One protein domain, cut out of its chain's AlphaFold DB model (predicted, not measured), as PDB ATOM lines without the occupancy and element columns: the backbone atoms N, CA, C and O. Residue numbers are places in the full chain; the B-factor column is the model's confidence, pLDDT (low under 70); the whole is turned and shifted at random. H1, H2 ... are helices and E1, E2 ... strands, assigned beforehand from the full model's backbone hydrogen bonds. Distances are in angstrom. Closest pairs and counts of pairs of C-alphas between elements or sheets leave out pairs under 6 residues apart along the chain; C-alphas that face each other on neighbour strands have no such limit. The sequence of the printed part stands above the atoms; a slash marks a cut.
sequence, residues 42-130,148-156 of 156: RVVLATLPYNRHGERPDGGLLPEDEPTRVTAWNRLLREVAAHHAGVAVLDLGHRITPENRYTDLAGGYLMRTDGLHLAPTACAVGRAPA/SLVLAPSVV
ATOM      1  N   ARG A  42      87.998 126.329 128.569       93.38
ATOM      2  CA  ARG A  42      87.429 126.397 127.218       93.38
ATOM      3  C   ARG A  42      87.048 124.992 126.765       93.38
ATOM      4  O   ARG A  42      87.897 124.099 126.745       93.38
ATOM      5  N   VAL A  43      85.793 124.824 126.362       95.56
ATOM      6  CA  VAL A  43      85.260 123.549 125.876       95.56
ATOM      7  C   VAL A  43      85.150 123.589 124.357       95.56
ATOM      8  O   VAL A  43      84.512 124.477 123.787       95.56
ATOM      9  N   VAL A  44      85.763 122.602 123.702       96.25
ATOM     10  CA  VAL A  44      85.633 122.390 122.258       96.25
ATOM     11  C   VAL A  44      85.184 120.965 121.990       96.25
ATOM     12  O   VAL A  44      85.794 120.008 122.466       96.25
ATOM     13  N   LEU A  45      84.115 120.837 121.211       96.25
ATOM     14  CA  LEU A  45      83.584 119.554 120.769       96.25
ATOM     15  C   LEU A  45      84.112 119.245 119.373       96.25
ATOM     16  O   LEU A  45      84.016 120.087 118.482       96.25
ATOM     17  N   ALA A  46      84.643 118.045 119.161       96.06
ATOM     18  CA  ALA A  46      85.059 117.600 117.835       96.06
ATOM     19  C   ALA A  46      83.989 116.709 117.199       96.06
ATOM     20  O   ALA A  46      83.517 115.750 117.808       96.06
ATOM     21  N   THR A  47      83.622 117.008 115.955       96.50
ATOM     22  CA  THR A  47      82.783 116.121 115.134       96.50
ATOM     23  C   THR A  47      83.525 114.832 114.780       96.50
ATOM     24  O   THR A  47      84.738 114.864 114.580       96.50
ATOM     25  N   LEU A  48      82.794 113.733 114.616       94.25
ATOM     26  CA  LEU A  48      83.343 112.449 114.195       94.25
ATOM     27  C   LEU A  48      83.616 112.401 112.683       94.25
ATOM     28  O   LEU A  48      82.775 112.866 111.906       94.25
ATOM     29  N   PRO A  49      84.759 111.837 112.255       93.44
ATOM     30  CA  PRO A  49      84.966 111.443 110.867       93.44
ATOM     31  C   PRO A  49      84.139 110.207 110.508       93.44
ATOM     32  O   PRO A  49      83.717 109.455 111.385       93.44
ATOM     33  N   TYR A  50      83.930 109.998 109.210       93.31
ATOM     34  CA  TYR A  50      83.344 108.761 108.696       93.31
ATOM     35  C   TYR A  50      84.355 107.617 108.832       93.31
ATOM     36  O   TYR A  50      85.554 107.809 108.636       93.31
ATOM     37  N   ASN A  51      83.876 106.430 109.179       90.88
ATOM     38  CA  ASN A  51      84.686 105.252 109.474       90.88
ATOM     39  C   ASN A  51      84.141 104.024 108.730       90.88
ATOM     40  O   ASN A  51      83.036 104.057 108.190       90.88
ATOM     41  N   ARG A  52      84.934 102.951 108.690       89.50
ATOM     42  CA  ARG A  52      84.535 101.648 108.144       89.50
ATOM     43  C   ARG A  52      85.242 100.539 108.916       89.50
ATOM     44  O   ARG A  52      86.273 100.043 108.475       89.50
ATOM     45  N   HIS A  53      84.736 100.212 110.102       85.50
ATOM     46  CA  HIS A  53      85.406  99.286 111.006       85.50
ATOM     47  C   HIS A  53      85.357  97.829 110.542       85.50
ATOM     48  O   HIS A  53      86.363  97.120 110.613       85.50
ATOM     49  N   GLY A  54      84.199  97.378 110.072       81.81
ATOM     50  CA  GLY A  54      83.994  95.989 109.714       81.81
ATOM     51  C   GLY A  54      82.902  95.774 108.680       81.81
ATOM     52  O   GLY A  54      82.141  96.664 108.293       81.81
ATOM     53  N   GLU A  55      82.847  94.530 108.226       84.94
ATOM     54  CA  GLU A  55      81.902  94.065 107.225       84.94
ATOM     55  C   GLU A  55      81.156  92.849 107.766       84.94
ATOM     56  O   GLU A  55      81.675  92.045 108.546       84.94
ATOM     57  N   ARG A  56      79.901  92.724 107.354       87.62
ATOM     58  CA  ARG A  56      79.093  91.531 107.566       87.62
ATOM     59  C   ARG A  56      79.603  90.394 106.669       87.62
ATOM     60  O   ARG A  56      80.281  90.651 105.676       87.62
ATOM     61  N   PRO A  57      79.223  89.133 106.947       90.88
ATOM     62  CA  PRO A  57      79.602  87.996 106.102       90.88
ATOM     63  C   PRO A  57      79.173  88.112 104.630       90.88
ATOM     64  O   PRO A  57      79.745  87.442 103.778       90.88
ATOM     65  N   ASP A  58      78.168  88.936 104.332       90.38
ATOM     66  CA  ASP A  58      77.686  89.222 102.977       90.38
ATOM     67  C   ASP A  58      78.452  90.366 102.277       90.38
ATOM     68  O   ASP A  58      78.112  90.731 101.152       90.38
ATOM     69  N   GLY A  59      79.478  90.933 102.922       86.38
ATOM     70  CA  GLY A  59      80.257  92.073 102.428       86.38
ATOM     71  C   GLY A  59      79.587  93.437 102.634       86.38
ATOM     72  O   GLY A  59      80.137  94.457 102.219       86.38
ATOM     73  N   GLY A  60      78.406  93.485 103.258       88.25
ATOM     74  CA  GLY A  60      77.738  94.734 103.626       88.25
ATOM     75  C   GLY A  60      78.354  95.396 104.862       88.25
ATOM     76  O   GLY A  60      79.067  94.760 105.637       88.25
ATOM     77  N   LEU A  61      78.043  96.673 105.095       89.25
ATOM     78  CA  LEU A  61      78.494  97.383 106.296       89.25
ATOM     79  C   LEU A  61      77.817  96.838 107.557       89.25
ATOM     80  O   LEU A  61      76.624  96.503 107.568       89.25
ATOM     81  N   LEU A  62      78.558  96.790 108.661       87.56
ATOM     82  CA  LEU A  62      77.942  96.642 109.976       87.56
ATOM     83  C   LEU A  62      77.010  97.842 110.247       87.56
ATOM     84  O   LEU A  62      77.320  98.947 109.806       87.56
ATOM     85  N   PRO A  63      75.863  97.668 110.942       86.88
ATOM     86  CA  PRO A  63      74.969  98.788 111.257       86.88
ATOM     87  C   PRO A  63      75.693  99.978 111.900       86.88
ATOM     88  O   PRO A  63      75.338 101.127 111.658       86.88
ATOM     89  N   GLU A  64      76.712  99.711 112.713       83.06
ATOM     90  CA  GLU A  64      77.558 100.702 113.357       83.06
ATOM     91  C   GLU A  64      78.456 101.497 112.391       83.06
ATOM     92  O   GLU A  64      78.799 102.641 112.690       83.06
ATOM     93  N   ASP A  65      78.765 100.966 111.216       87.94
ATOM     94  CA  ASP A  65      79.591 101.637 110.207       87.94
ATOM     95  C   ASP A  65      78.766 102.377 109.150       87.94
ATOM     96  O   ASP A  65      79.316 102.966 108.219       87.94
ATOM     97  N   GLU A  66      77.438 102.392 109.290       90.44
ATOM     98  CA  GLU A  66      76.572 103.148 108.392       90.44
ATOM     99  C   GLU A  66      76.888 104.655 108.466       90.44
ATOM    100  O   GLU A  66      76.753 105.262 109.539       90.44
ATOM    101  N   PRO A  67      77.228 105.316 107.337       92.25
ATOM    102  CA  PRO A  67      77.577 106.740 107.307       92.25
ATOM    103  C   PRO A  67      76.520 107.649 107.943       92.25
ATOM    104  O   PRO A  67      76.834 108.674 108.554       92.25
ATOM    105  N   THR A  68      75.250 107.251 107.850       92.12
ATOM    106  CA  THR A  68      74.114 107.975 108.432       92.12
ATOM    107  C   THR A  68      74.232 108.145 109.947       92.12
ATOM    108  O   THR A  68      73.788 109.171 110.470       92.12
ATOM    109  N   ARG A  69      74.890 107.219 110.662       91.88
ATOM    110  CA  ARG A  69      75.155 107.352 112.105       91.88
ATOM    111  C   ARG A  69      76.100 108.507 112.397       91.88
ATOM    112  O   ARG A  69      75.823 109.304 113.290       91.88
ATOM    113  N   VAL A  70      77.179 108.645 111.627       94.00
ATOM    114  CA  VAL A  70      78.139 109.750 111.776       94.00
ATOM    115  C   VAL A  70      77.467 111.085 111.462       94.00
ATOM    116  O   VAL A  70      77.617 112.048 112.219       94.00
ATOM    117  N   THR A  71      76.653 111.140 110.402       94.56
ATOM    118  CA  THR A  71      75.855 112.330 110.075       94.56
ATOM    119  C   THR A  71      74.907 112.709 111.218       94.56
ATOM    120  O   THR A  71      74.880 113.869 111.636       94.56
ATOM    121  N   ALA A  72      74.156 111.742 111.757       94.88
ATOM    122  CA  ALA A  72      73.207 111.966 112.847       94.88
ATOM    123  C   ALA A  72      73.906 112.421 114.137       94.88
ATOM    124  O   ALA A  72      73.479 113.396 114.758       94.88
ATOM    125  N   TRP A  73      75.019 111.778 114.504       95.75
ATOM    126  CA  TRP A  73      75.831 112.180 115.651       95.75
ATOM    127  C   TRP A  73      76.352 113.611 115.509       95.75
ATOM    128  O   TRP A  73      76.171 114.427 116.410       95.75
ATOM    129  N   ASN A  74      76.964 113.941 114.368       96.69
ATOM    130  CA  ASN A  74      77.538 115.267 114.140       96.69
ATOM    131  C   ASN A  74      76.474 116.366 114.143       96.69
ATOM    132  O   ASN A  74      76.740 117.473 114.615       96.69
ATOM    133  N   ARG A  75      75.264 116.065 113.661       96.94
ATOM    134  CA  ARG A  75      74.113 116.961 113.779       96.94
ATOM    135  C   ARG A  75      73.716 117.168 115.242       96.94
ATOM    136  O   ARG A  75      73.664 118.314 115.679       96.94
ATOM    137  N   LEU A  76      73.494 116.092 116.001       97.69
ATOM    138  CA  LEU A  76      73.121 116.160 117.422       97.69
ATOM    139  C   LEU A  76      74.169 116.927 118.241       97.69
ATOM    140  O   LEU A  76      73.815 117.774 119.060       97.69
ATOM    141  N   LEU A  77      75.457 116.680 117.990       98.19
ATOM    142  CA  LEU A  77      76.566 117.366 118.651       98.19
ATOM    143  C   LEU A  77      76.530 118.877 118.404       98.19
ATOM    144  O   LEU A  77      76.682 119.654 119.347       98.19
ATOM    145  N   ARG A  78      76.299 119.304 117.156       98.06
ATOM    146  CA  ARG A  78      76.183 120.728 116.798       98.06
ATOM    147  C   ARG A  78      74.932 121.369 117.392       98.06
ATOM    148  O   ARG A  78      75.018 122.488 117.885       98.06
ATOM    149  N   GLU A  79      73.804 120.660 117.383       97.88
ATOM    150  CA  GLU A  79      72.566 121.108 118.029       97.88
ATOM    151  C   GLU A  79      72.802 121.373 119.521       97.88
ATOM    152  O   GLU A  79      72.476 122.453 120.002       97.88
ATOM    153  N   VAL A  80      73.429 120.444 120.250       98.12
ATOM    154  CA  VAL A  80      73.739 120.639 121.678       98.12
ATOM    155  C   VAL A  80      74.735 121.778 121.881       98.12
ATOM    156  O   VAL A  80      74.505 122.620 122.744       98.12
ATOM    157  N   ALA A  81      75.803 121.858 121.080       97.56
ATOM    158  CA  ALA A  81      76.790 122.936 121.181       97.56
ATOM    159  C   ALA A  81      76.150 124.329 121.060       97.56
ATOM    160  O   ALA A  81      76.506 125.230 121.812       97.56
ATOM    161  N   ALA A  82      75.162 124.487 120.172       97.69
ATOM    162  CA  ALA A  82      74.454 125.751 119.970       97.69
ATOM    163  C   ALA A  82      73.659 126.232 121.203       97.69
ATOM    164  O   ALA A  82      73.316 127.409 121.276       97.69
ATOM    165  N   HIS A  83      73.389 125.357 122.179       97.12
ATOM    166  CA  HIS A  83      72.722 125.717 123.437       97.12
ATOM    167  C   HIS A  83      73.691 126.220 124.518       97.12
ATOM    168  O   HIS A  83      73.239 126.656 125.575       97.12
ATOM    169  N   HIS A  84      75.007 126.163 124.288       95.38
ATOM    170  CA  HIS A  84      76.019 126.552 125.270       95.38
ATOM    171  C   HIS A  84      76.858 127.725 124.770       95.38
ATOM    172  O   HIS A  84      77.663 127.594 123.847       95.38
ATOM    173  N   ALA A  85      76.715 128.879 125.421       91.75
ATOM    174  CA  ALA A  85      77.565 130.030 125.140       91.75
ATOM    175  C   ALA A  85      79.040 129.701 125.441       91.75
ATOM    176  O   ALA A  85      79.366 129.144 126.486       91.75
ATOM    177  N   GLY A  86      79.940 130.056 124.521       89.38
ATOM    178  CA  GLY A  86      81.384 129.844 124.687       89.38
ATOM    179  C   GLY A  86      81.889 128.434 124.355       89.38
ATOM    180  O   GLY A  86      83.098 128.206 124.422       89.38
ATOM    181  N   VAL A  87      81.014 127.507 123.952       95.69
ATOM    182  CA  VAL A  87      81.418 126.203 123.404       95.69
ATOM    183  C   VAL A  87      81.665 126.331 121.906       95.69
ATOM    184  O   VAL A  87      80.814 126.819 121.165       95.69
ATOM    185  N   ALA A  88      82.825 125.865 121.442       94.81
ATOM    186  CA  ALA A  88      83.149 125.823 120.018       94.81
ATOM    187  C   ALA A  88      83.038 124.400 119.455       94.81
ATOM    188  O   ALA A  88      83.247 123.413 120.165       94.81
ATOM    189  N   VAL A  89      82.770 124.295 118.152       96.56
ATOM    190  CA  VAL A  89      82.813 123.024 117.421       96.56
ATOM    191  C   VAL A  89      84.023 123.011 116.493       96.56
ATOM    192  O   VAL A  89      84.156 123.862 115.614       96.56
ATOM    193  N   LEU A  90      84.897 122.025 116.675       95.44
ATOM    194  CA  LEU A  90      85.969 121.693 115.749       95.44
ATOM    195  C   LEU A  90      85.439 120.697 114.716       95.44
ATOM    196  O   LEU A  90      85.089 119.566 115.055       95.44
ATOM    197  N   ASP A  91      85.436 121.098 113.446       93.19
ATOM    198  CA  ASP A  91      85.019 120.240 112.332       93.19
ATOM    199  C   ASP A  91      86.104 119.221 111.943       93.19
ATOM    200  O   ASP A  91      86.657 119.226 110.844       93.19
ATOM    201  N   LEU A  92      86.484 118.379 112.902       91.75
ATOM    202  CA  LEU A  92      87.488 117.336 112.720       91.75
ATOM    203  C   LEU A  92      87.030 116.287 111.698       91.75
ATOM    204  O   LEU A  92      87.848 115.748 110.957       91.75
ATOM    205  N   GLY A  93      85.722 116.041 111.632       91.31
ATOM    206  CA  GLY A  93      85.130 115.041 110.759       91.31
ATOM    207  C   GLY A  93      85.295 115.427 109.299       91.31
ATOM    208  O   GLY A  93      85.775 114.621 108.510       91.31
ATOM    209  N   HIS A  94      85.007 116.683 108.950       90.81
ATOM    210  CA  HIS A  94      85.239 117.173 107.595       90.81
ATOM    211  C   HIS A  94      86.730 117.225 107.224       90.81
ATOM    212  O   HIS A  94      87.085 116.964 106.080       90.81
ATOM    213  N   ARG A  95      87.615 117.531 108.185       88.94
ATOM    214  CA  ARG A  95      89.071 117.569 107.944       88.94
ATOM    215  C   ARG A  95      89.650 116.195 107.614       88.94
ATOM    216  O   ARG A  95      90.475 116.096 106.714       88.94
ATOM    217  N   ILE A  96      89.254 115.165 108.361       89.44
ATOM    218  CA  ILE A  96      89.757 113.802 108.151       89.44
ATOM    219  C   ILE A  96      89.006 113.142 106.998       89.44
ATOM    220  O   ILE A  96      89.625 112.547 106.140       89.44
ATOM    221  N   THR A  97      87.686 113.273 106.923       90.94
ATOM    222  CA  THR A  97      86.869 112.677 105.854       90.94
ATOM    223  C   THR A  97      86.192 113.764 105.026       90.94
ATOM    224  O   THR A  97      84.992 114.019 105.203       90.94
ATOM    225  N   PRO A  98      86.943 114.439 104.134       87.31
ATOM    226  CA  PRO A  98      86.339 115.372 103.195       87.31
ATOM    227  C   PRO A  98      85.321 114.623 102.325       87.31
ATOM    228  O   PRO A  98      85.420 113.415 102.128       87.31
ATOM    229  N   GLU A  99      84.304 115.335 101.838       89.31
ATOM    230  CA  GLU A  99      83.168 114.763 101.087       89.31
ATOM    231  C   GLU A  99      82.225 113.859 101.897       89.31
ATOM    232  O   GLU A  99      81.338 113.236 101.316       89.31
ATOM    233  N   ASN A 100      82.355 113.822 103.227       90.00
ATOM    234  CA  ASN A 100      81.491 113.022 104.099       90.00
ATOM    235  C   ASN A 100      81.544 111.512 103.798       90.00
ATOM    236  O   ASN A 100      80.526 110.820 103.854       90.00
ATOM    237  N   ARG A 101      82.728 110.999 103.445       90.81
ATOM    238  CA  ARG A 101      82.937 109.592 103.088       90.81
ATOM    239  C   ARG A 101      84.265 109.080 103.640       90.81
ATOM    240  O   ARG A 101      85.255 109.805 103.660       90.81
ATOM    241  N   TYR A 102      84.281 107.813 104.052       90.75
ATOM    242  CA  TYR A 102      85.503 107.111 104.437       90.75
ATOM    243  C   TYR A 102      86.359 106.737 103.214       90.75
ATOM    244  O   TYR A 102      85.836 106.281 102.194       90.75
ATOM    245  N   THR A 103      87.679 106.865 103.354       89.62
ATOM    246  CA  THR A 103      88.702 106.295 102.463       89.62
ATOM    247  C   THR A 103      89.914 105.869 103.300       89.62
ATOM    248  O   THR A 103      90.147 106.422 104.372       89.62
ATOM    249  N   ASP A 104      90.737 104.941 102.802       87.62
ATOM    250  CA  ASP A 104      91.975 104.544 103.506       87.62
ATOM    251  C   ASP A 104      93.037 105.664 103.530       87.62
ATOM    252  O   ASP A 104      93.961 105.651 104.344       87.62
ATOM    253  N   LEU A 105      92.874 106.665 102.660       86.50
ATOM    254  CA  LEU A 105      93.609 107.927 102.658       86.50
ATOM    255  C   LEU A 105      92.628 109.081 102.909       86.50
ATOM    256  O   LEU A 105      92.282 109.846 102.002       86.50
ATOM    257  N   ALA A 106      92.131 109.163 104.138       80.81
ATOM    258  CA  ALA A 106      91.109 110.112 104.548       80.81
ATOM    259  C   ALA A 106      91.732 111.508 104.692       80.81
ATOM    260  O   ALA A 106      92.541 111.745 105.585       80.81
ATOM    261  N   GLY A 107      91.404 112.445 103.794       72.75
ATOM    262  CA  GLY A 107      91.898 113.828 103.892       72.75
ATOM    263  C   GLY A 107      93.425 113.944 103.801       72.75
ATOM    264  O   GLY A 107      94.009 114.889 104.323       72.75
ATOM    265  N   GLY A 108      94.081 112.961 103.171       82.19
ATOM    266  CA  GLY A 108      95.542 112.846 103.127       82.19
ATOM    267  C   GLY A 108      96.161 112.166 104.354       82.19
ATOM    268  O   GLY A 108      97.372 111.950 104.382       82.19
ATOM    269  N   TYR A 109      95.354 111.786 105.346       85.25
ATOM    270  CA  TYR A 109      95.777 110.999 106.496       85.25
ATOM    271  C   TYR A 109      95.612 109.511 106.204       85.25
ATOM    272  O   TYR A 109      94.537 109.045 105.832       85.25
ATOM    273  N   LEU A 110      96.688 108.753 106.394       89.44
ATOM    274  CA  LEU A 110      96.624 107.301 106.300       89.44
ATOM    275  C   LEU A 110      95.790 106.750 107.462       89.44
ATOM    276  O   LEU A 110      96.100 107.019 108.626       89.44
ATOM    277  N   MET A 111      94.769 105.960 107.144       89.19
ATOM    278  CA  MET A 111      93.990 105.209 108.125       89.19
ATOM    279  C   MET A 111      94.719 103.920 108.511       89.19
ATOM    280  O   MET A 111      95.476 103.336 107.734       89.19
ATOM    281  N   ARG A 112      94.503 103.461 109.741       91.50
ATOM    282  CA  ARG A 112      94.862 102.110 110.153       91.50
ATOM    283  C   ARG A 112      93.925 101.129 109.451       91.50
ATOM    284  O   ARG A 112      92.782 101.447 109.145       91.50
ATOM    285  N   THR A 113      94.403  99.907 109.255       89.81
ATOM    286  CA  THR A 113      93.668  98.823 108.589       89.81
ATOM    287  C   THR A 113      92.361  98.419 109.277       89.81
ATOM    288  O   THR A 113      91.632  97.603 108.737       89.81
ATOM    289  N   ASP A 114      92.073  98.943 110.470       88.94
ATOM    290  CA  ASP A 114      90.807  98.726 111.173       88.94
ATOM    291  C   ASP A 114      89.723  99.747 110.805       88.94
ATOM    292  O   ASP A 114      88.685  99.763 111.462       88.94
ATOM    293  N   GLY A 115      90.010 100.652 109.861       89.19
ATOM    294  CA  GLY A 115      89.093 101.651 109.311       89.19
ATOM    295  C   GLY A 115      88.480 102.623 110.319       89.19
ATOM    296  O   GLY A 115      87.520 103.324 109.994       89.19
ATOM    297  N   LEU A 116      89.031 102.687 111.534       89.56
ATOM    298  CA  LEU A 116      88.547 103.532 112.625       89.56
ATOM    299  C   LEU A 116      89.621 104.511 113.098       89.56
ATOM    300  O   LEU A 116      89.336 105.680 113.347       89.56
ATOM    301  N   HIS A 117      90.861 104.045 113.224       90.94
ATOM    302  CA  HIS A 117      91.946 104.857 113.760       90.94
ATOM    303  C   HIS A 117      92.797 105.444 112.640       90.94
ATOM    304  O   HIS A 117      93.024 104.803 111.620       90.94
ATOM    305  N   LEU A 118      93.348 106.639 112.853       88.12
ATOM    306  CA  LEU A 118      94.470 107.102 112.041       88.12
ATOM    307  C   LEU A 118      95.668 106.159 112.246       88.12
ATOM    308  O   LEU A 118      95.908 105.667 113.355       88.12
ATOM    309  N   ALA A 119      96.456 105.941 111.196       88.19
ATOM    310  CA  ALA A 119      97.737 105.264 111.327       88.19
ATOM    311  C   ALA A 119      98.648 106.057 112.288       88.19
ATOM    312  O   ALA A 119      98.577 107.290 112.326       88.19
ATOM    313  N   PRO A 120      99.549 105.398 113.042       84.56
ATOM    314  CA  PRO A 120     100.420 106.087 113.999       84.56
ATOM    315  C   PRO A 120     101.200 107.266 113.397       84.56
ATOM    316  O   PRO A 120     101.343 108.311 114.031       84.56
ATOM    317  N   THR A 121     101.642 107.128 112.145       78.25
ATOM    318  CA  THR A 121     102.329 108.179 111.379       78.25
ATOM    319  C   THR A 121     101.433 109.389 111.109       78.25
ATOM    320  O   THR A 121     101.892 110.524 111.205       78.25
ATOM    321  N   ALA A 122     100.143 109.173 110.844       75.81
ATOM    322  CA  ALA A 122      99.164 110.225 110.603       75.81
ATOM    323  C   ALA A 122      98.694 110.911 111.899       75.81
ATOM    324  O   ALA A 122      98.479 112.119 111.892       75.81
ATOM    325  N   CYS A 123      98.616 110.198 113.031       69.69
ATOM    326  CA  CYS A 123      98.309 110.789 114.344       69.69
ATOM    327  C   CYS A 123      99.303 111.891 114.749       69.69
ATOM    328  O   CYS A 123      98.913 112.909 115.322       69.69
ATOM    329  N   ALA A 124     100.593 111.701 114.453       59.94
ATOM    330  CA  ALA A 124     101.622 112.697 114.747       59.94
ATOM    331  C   ALA A 124     101.496 113.948 113.855       59.94
ATOM    332  O   ALA A 124     101.731 115.060 114.329       59.94
ATOM    333  N   VAL A 125     101.081 113.762 112.596       51.53
ATOM    334  CA  VAL A 125     100.892 114.821 111.585       51.53
ATOM    335  C   VAL A 125      99.549 115.549 111.749       51.53
ATOM    336  O   VAL A 125      99.450 116.734 111.450       51.53
ATOM    337  N   GLY A 126      98.527 114.887 112.304       50.59
ATOM    338  CA  GLY A 126      97.200 115.446 112.599       50.59
ATOM    339  C   GLY A 126      97.179 116.559 113.658       50.59
ATOM    340  O   GLY A 126      96.123 117.127 113.933       50.59
ATOM    341  N   ARG A 127      98.333 116.927 114.233       51.28
ATOM    342  CA  ARG A 127      98.487 118.186 114.975       51.28
ATOM    343  C   ARG A 127      98.498 119.366 113.997       51.28
ATOM    344  O   ARG A 127      99.555 119.891 113.669       51.28
ATOM    345  N   ALA A 128      97.329 119.821 113.561       41.00
ATOM    346  CA  ALA A 128      97.197 121.084 112.836       41.00
ATOM    347  C   ALA A 128      95.916 121.840 113.223       41.00
ATOM    348  O   ALA A 128      94.853 121.233 113.377       41.00
ATOM    349  N   PRO A 129      95.957 123.180 113.164       41.28
ATOM    350  CA  PRO A 129      96.601 124.109 114.089       41.28
ATOM    351  C   PRO A 129      95.710 124.363 115.325       41.28
ATOM    352  O   PRO A 129      94.663 123.738 115.489       41.28
ATOM    353  N   ALA A 130      96.152 125.265 116.207       44.62
ATOM    354  CA  ALA A 130      95.421 125.737 117.379       44.62
ATOM    355  C   ALA A 130      93.915 125.925 117.122       44.62
ATOM    356  O   ALA A 130      93.504 126.318 116.026       44.62
ATOM    357  N   SER A 148      89.947 121.119 127.395       45.16
ATOM    358  CA  SER A 148      89.371 119.776 127.464       45.16
ATOM    359  C   SER A 148      88.705 119.460 126.130       45.16
ATOM    360  O   SER A 148      87.760 120.138 125.723       45.16
ATOM    361  N   LEU A 149      89.211 118.437 125.441       43.03
ATOM    362  CA  LEU A 149      88.580 117.888 124.247       43.03
ATOM    363  C   LEU A 149      87.600 116.799 124.681       43.03
ATOM    364  O   LEU A 149      88.014 115.755 125.185       43.03
ATOM    365  N   VAL A 150      86.307 117.033 124.473       52.88
ATOM    366  CA  VAL A 150      85.300 115.984 124.654       52.88
ATOM    367  C   VAL A 150      85.193 115.229 123.335       52.88
ATOM    368  O   VAL A 150      84.647 115.735 122.354       52.88
ATOM    369  N   LEU A 151      85.766 114.028 123.311       48.59
ATOM    370  CA  LEU A 151      85.571 113.067 122.231       48.59
ATOM    371  C   LEU A 151      84.320 112.239 122.524       48.59
ATOM    372  O   LEU A 151      84.005 111.960 123.684       48.59
ATOM    373  N   ALA A 152      83.596 111.864 121.469       39.66
ATOM    374  CA  ALA A 152      82.467 110.952 121.594       39.66
ATOM    375  C   ALA A 152      82.921 109.649 122.279       39.66
ATOM    376  O   ALA A 152      84.053 109.211 122.053       39.66
ATOM    377  N   PRO A 153      82.070 109.008 123.098       32.47
ATOM    378  CA  PRO A 153      82.385 107.680 123.592       32.47
ATOM    379  C   PRO A 153      82.535 106.727 122.402       32.47
ATOM    380  O   PRO A 153      81.689 106.717 121.506       32.47
ATOM    381  N   SER A 154      83.592 105.914 122.405       28.28
ATOM    382  CA  SER A 154      83.659 104.716 121.573       28.28
ATOM    383  C   SER A 154      82.519 103.801 122.009       28.28
ATOM    384  O   SER A 154      82.593 103.181 123.068       28.28
ATOM    385  N   VAL A 155      81.423 103.785 121.254       34.41
ATOM    386  CA  VAL A 155      80.326 102.843 121.482       34.41
ATOM    387  C   VAL A 155      80.592 101.645 120.582       34.41
ATOM    388  O   VAL A 155      80.286 101.692 119.391       34.41
ATOM    389  N   VAL A 156      81.251 100.645 121.172       31.45
ATOM    390  CA  VAL A 156      81.324  99.257 120.690       31.45
ATOM    391  C   VAL A 156      80.018  98.554 121.044       31.45
ATOM    392  O   VAL A 156      79.475  98.871 122.130       31.45
TER     393      VAL A 156
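This is residues 42 to 130 and 148 to 156 of the 156 residues of an uncharacterized protein of Nocardioidaceae bacterium (UniProt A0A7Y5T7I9). Little regular structure is present: a small parallel sheet, E2 E1 E3, has the long helix H1 grazing it, while long loops run beyond, one reaching out to Asp 58. The 98 printed residues, 36 of them in named elements, hold E1 H1 E2 H2 H3 E3 in chain order, class mixed. The whole is compact, radius of gyration of the C-alphas 14.1 A, yet elongated, spanning 46 by 28 by 24 A.

E1, residues 43 to 46, begins at C-alpha 43 (85.260, 123.549, 125.876) and is 10.0 A long. E2 is 88 to 90; E3 is 148 to 150, ending at (85.300, 115.984, 124.654). H1, 67 to 81, is 21.3 A long; H2 is 92 to 96, H3 120 to 125.

E2 and E1 are parallel at 30 degrees, with N 45 and O 88 2.9 A apart. E1 and E3 are parallel at 39 degrees, with no N and O within hydrogen-bond range. E1, H1, E2 form a strand-helix-strand unit, parallel neighbours joined through a helix, its crossover right-handed. H1 only grazes the sheet with residues 74 to 81; the closest C-alphas of H1 and E2, Arg 78 and Val 89, are 7.0 A apart. H2 and H3 are not on the sheet, and are apart. Every O i to N i+4 pair is within range in H1 and H2, 1 of 2 in H3.

The farthest C-alphas, Asp 58 and Ala 85, are 46.4 A apart. Residues 131 to 147 are cut out, a gap of 13.2 A between C-alphas 130 and 148. Links E1 to H1 and H2 to H3 are long. Confidence is under 70 in residues 123 to 130 and 148 to 156.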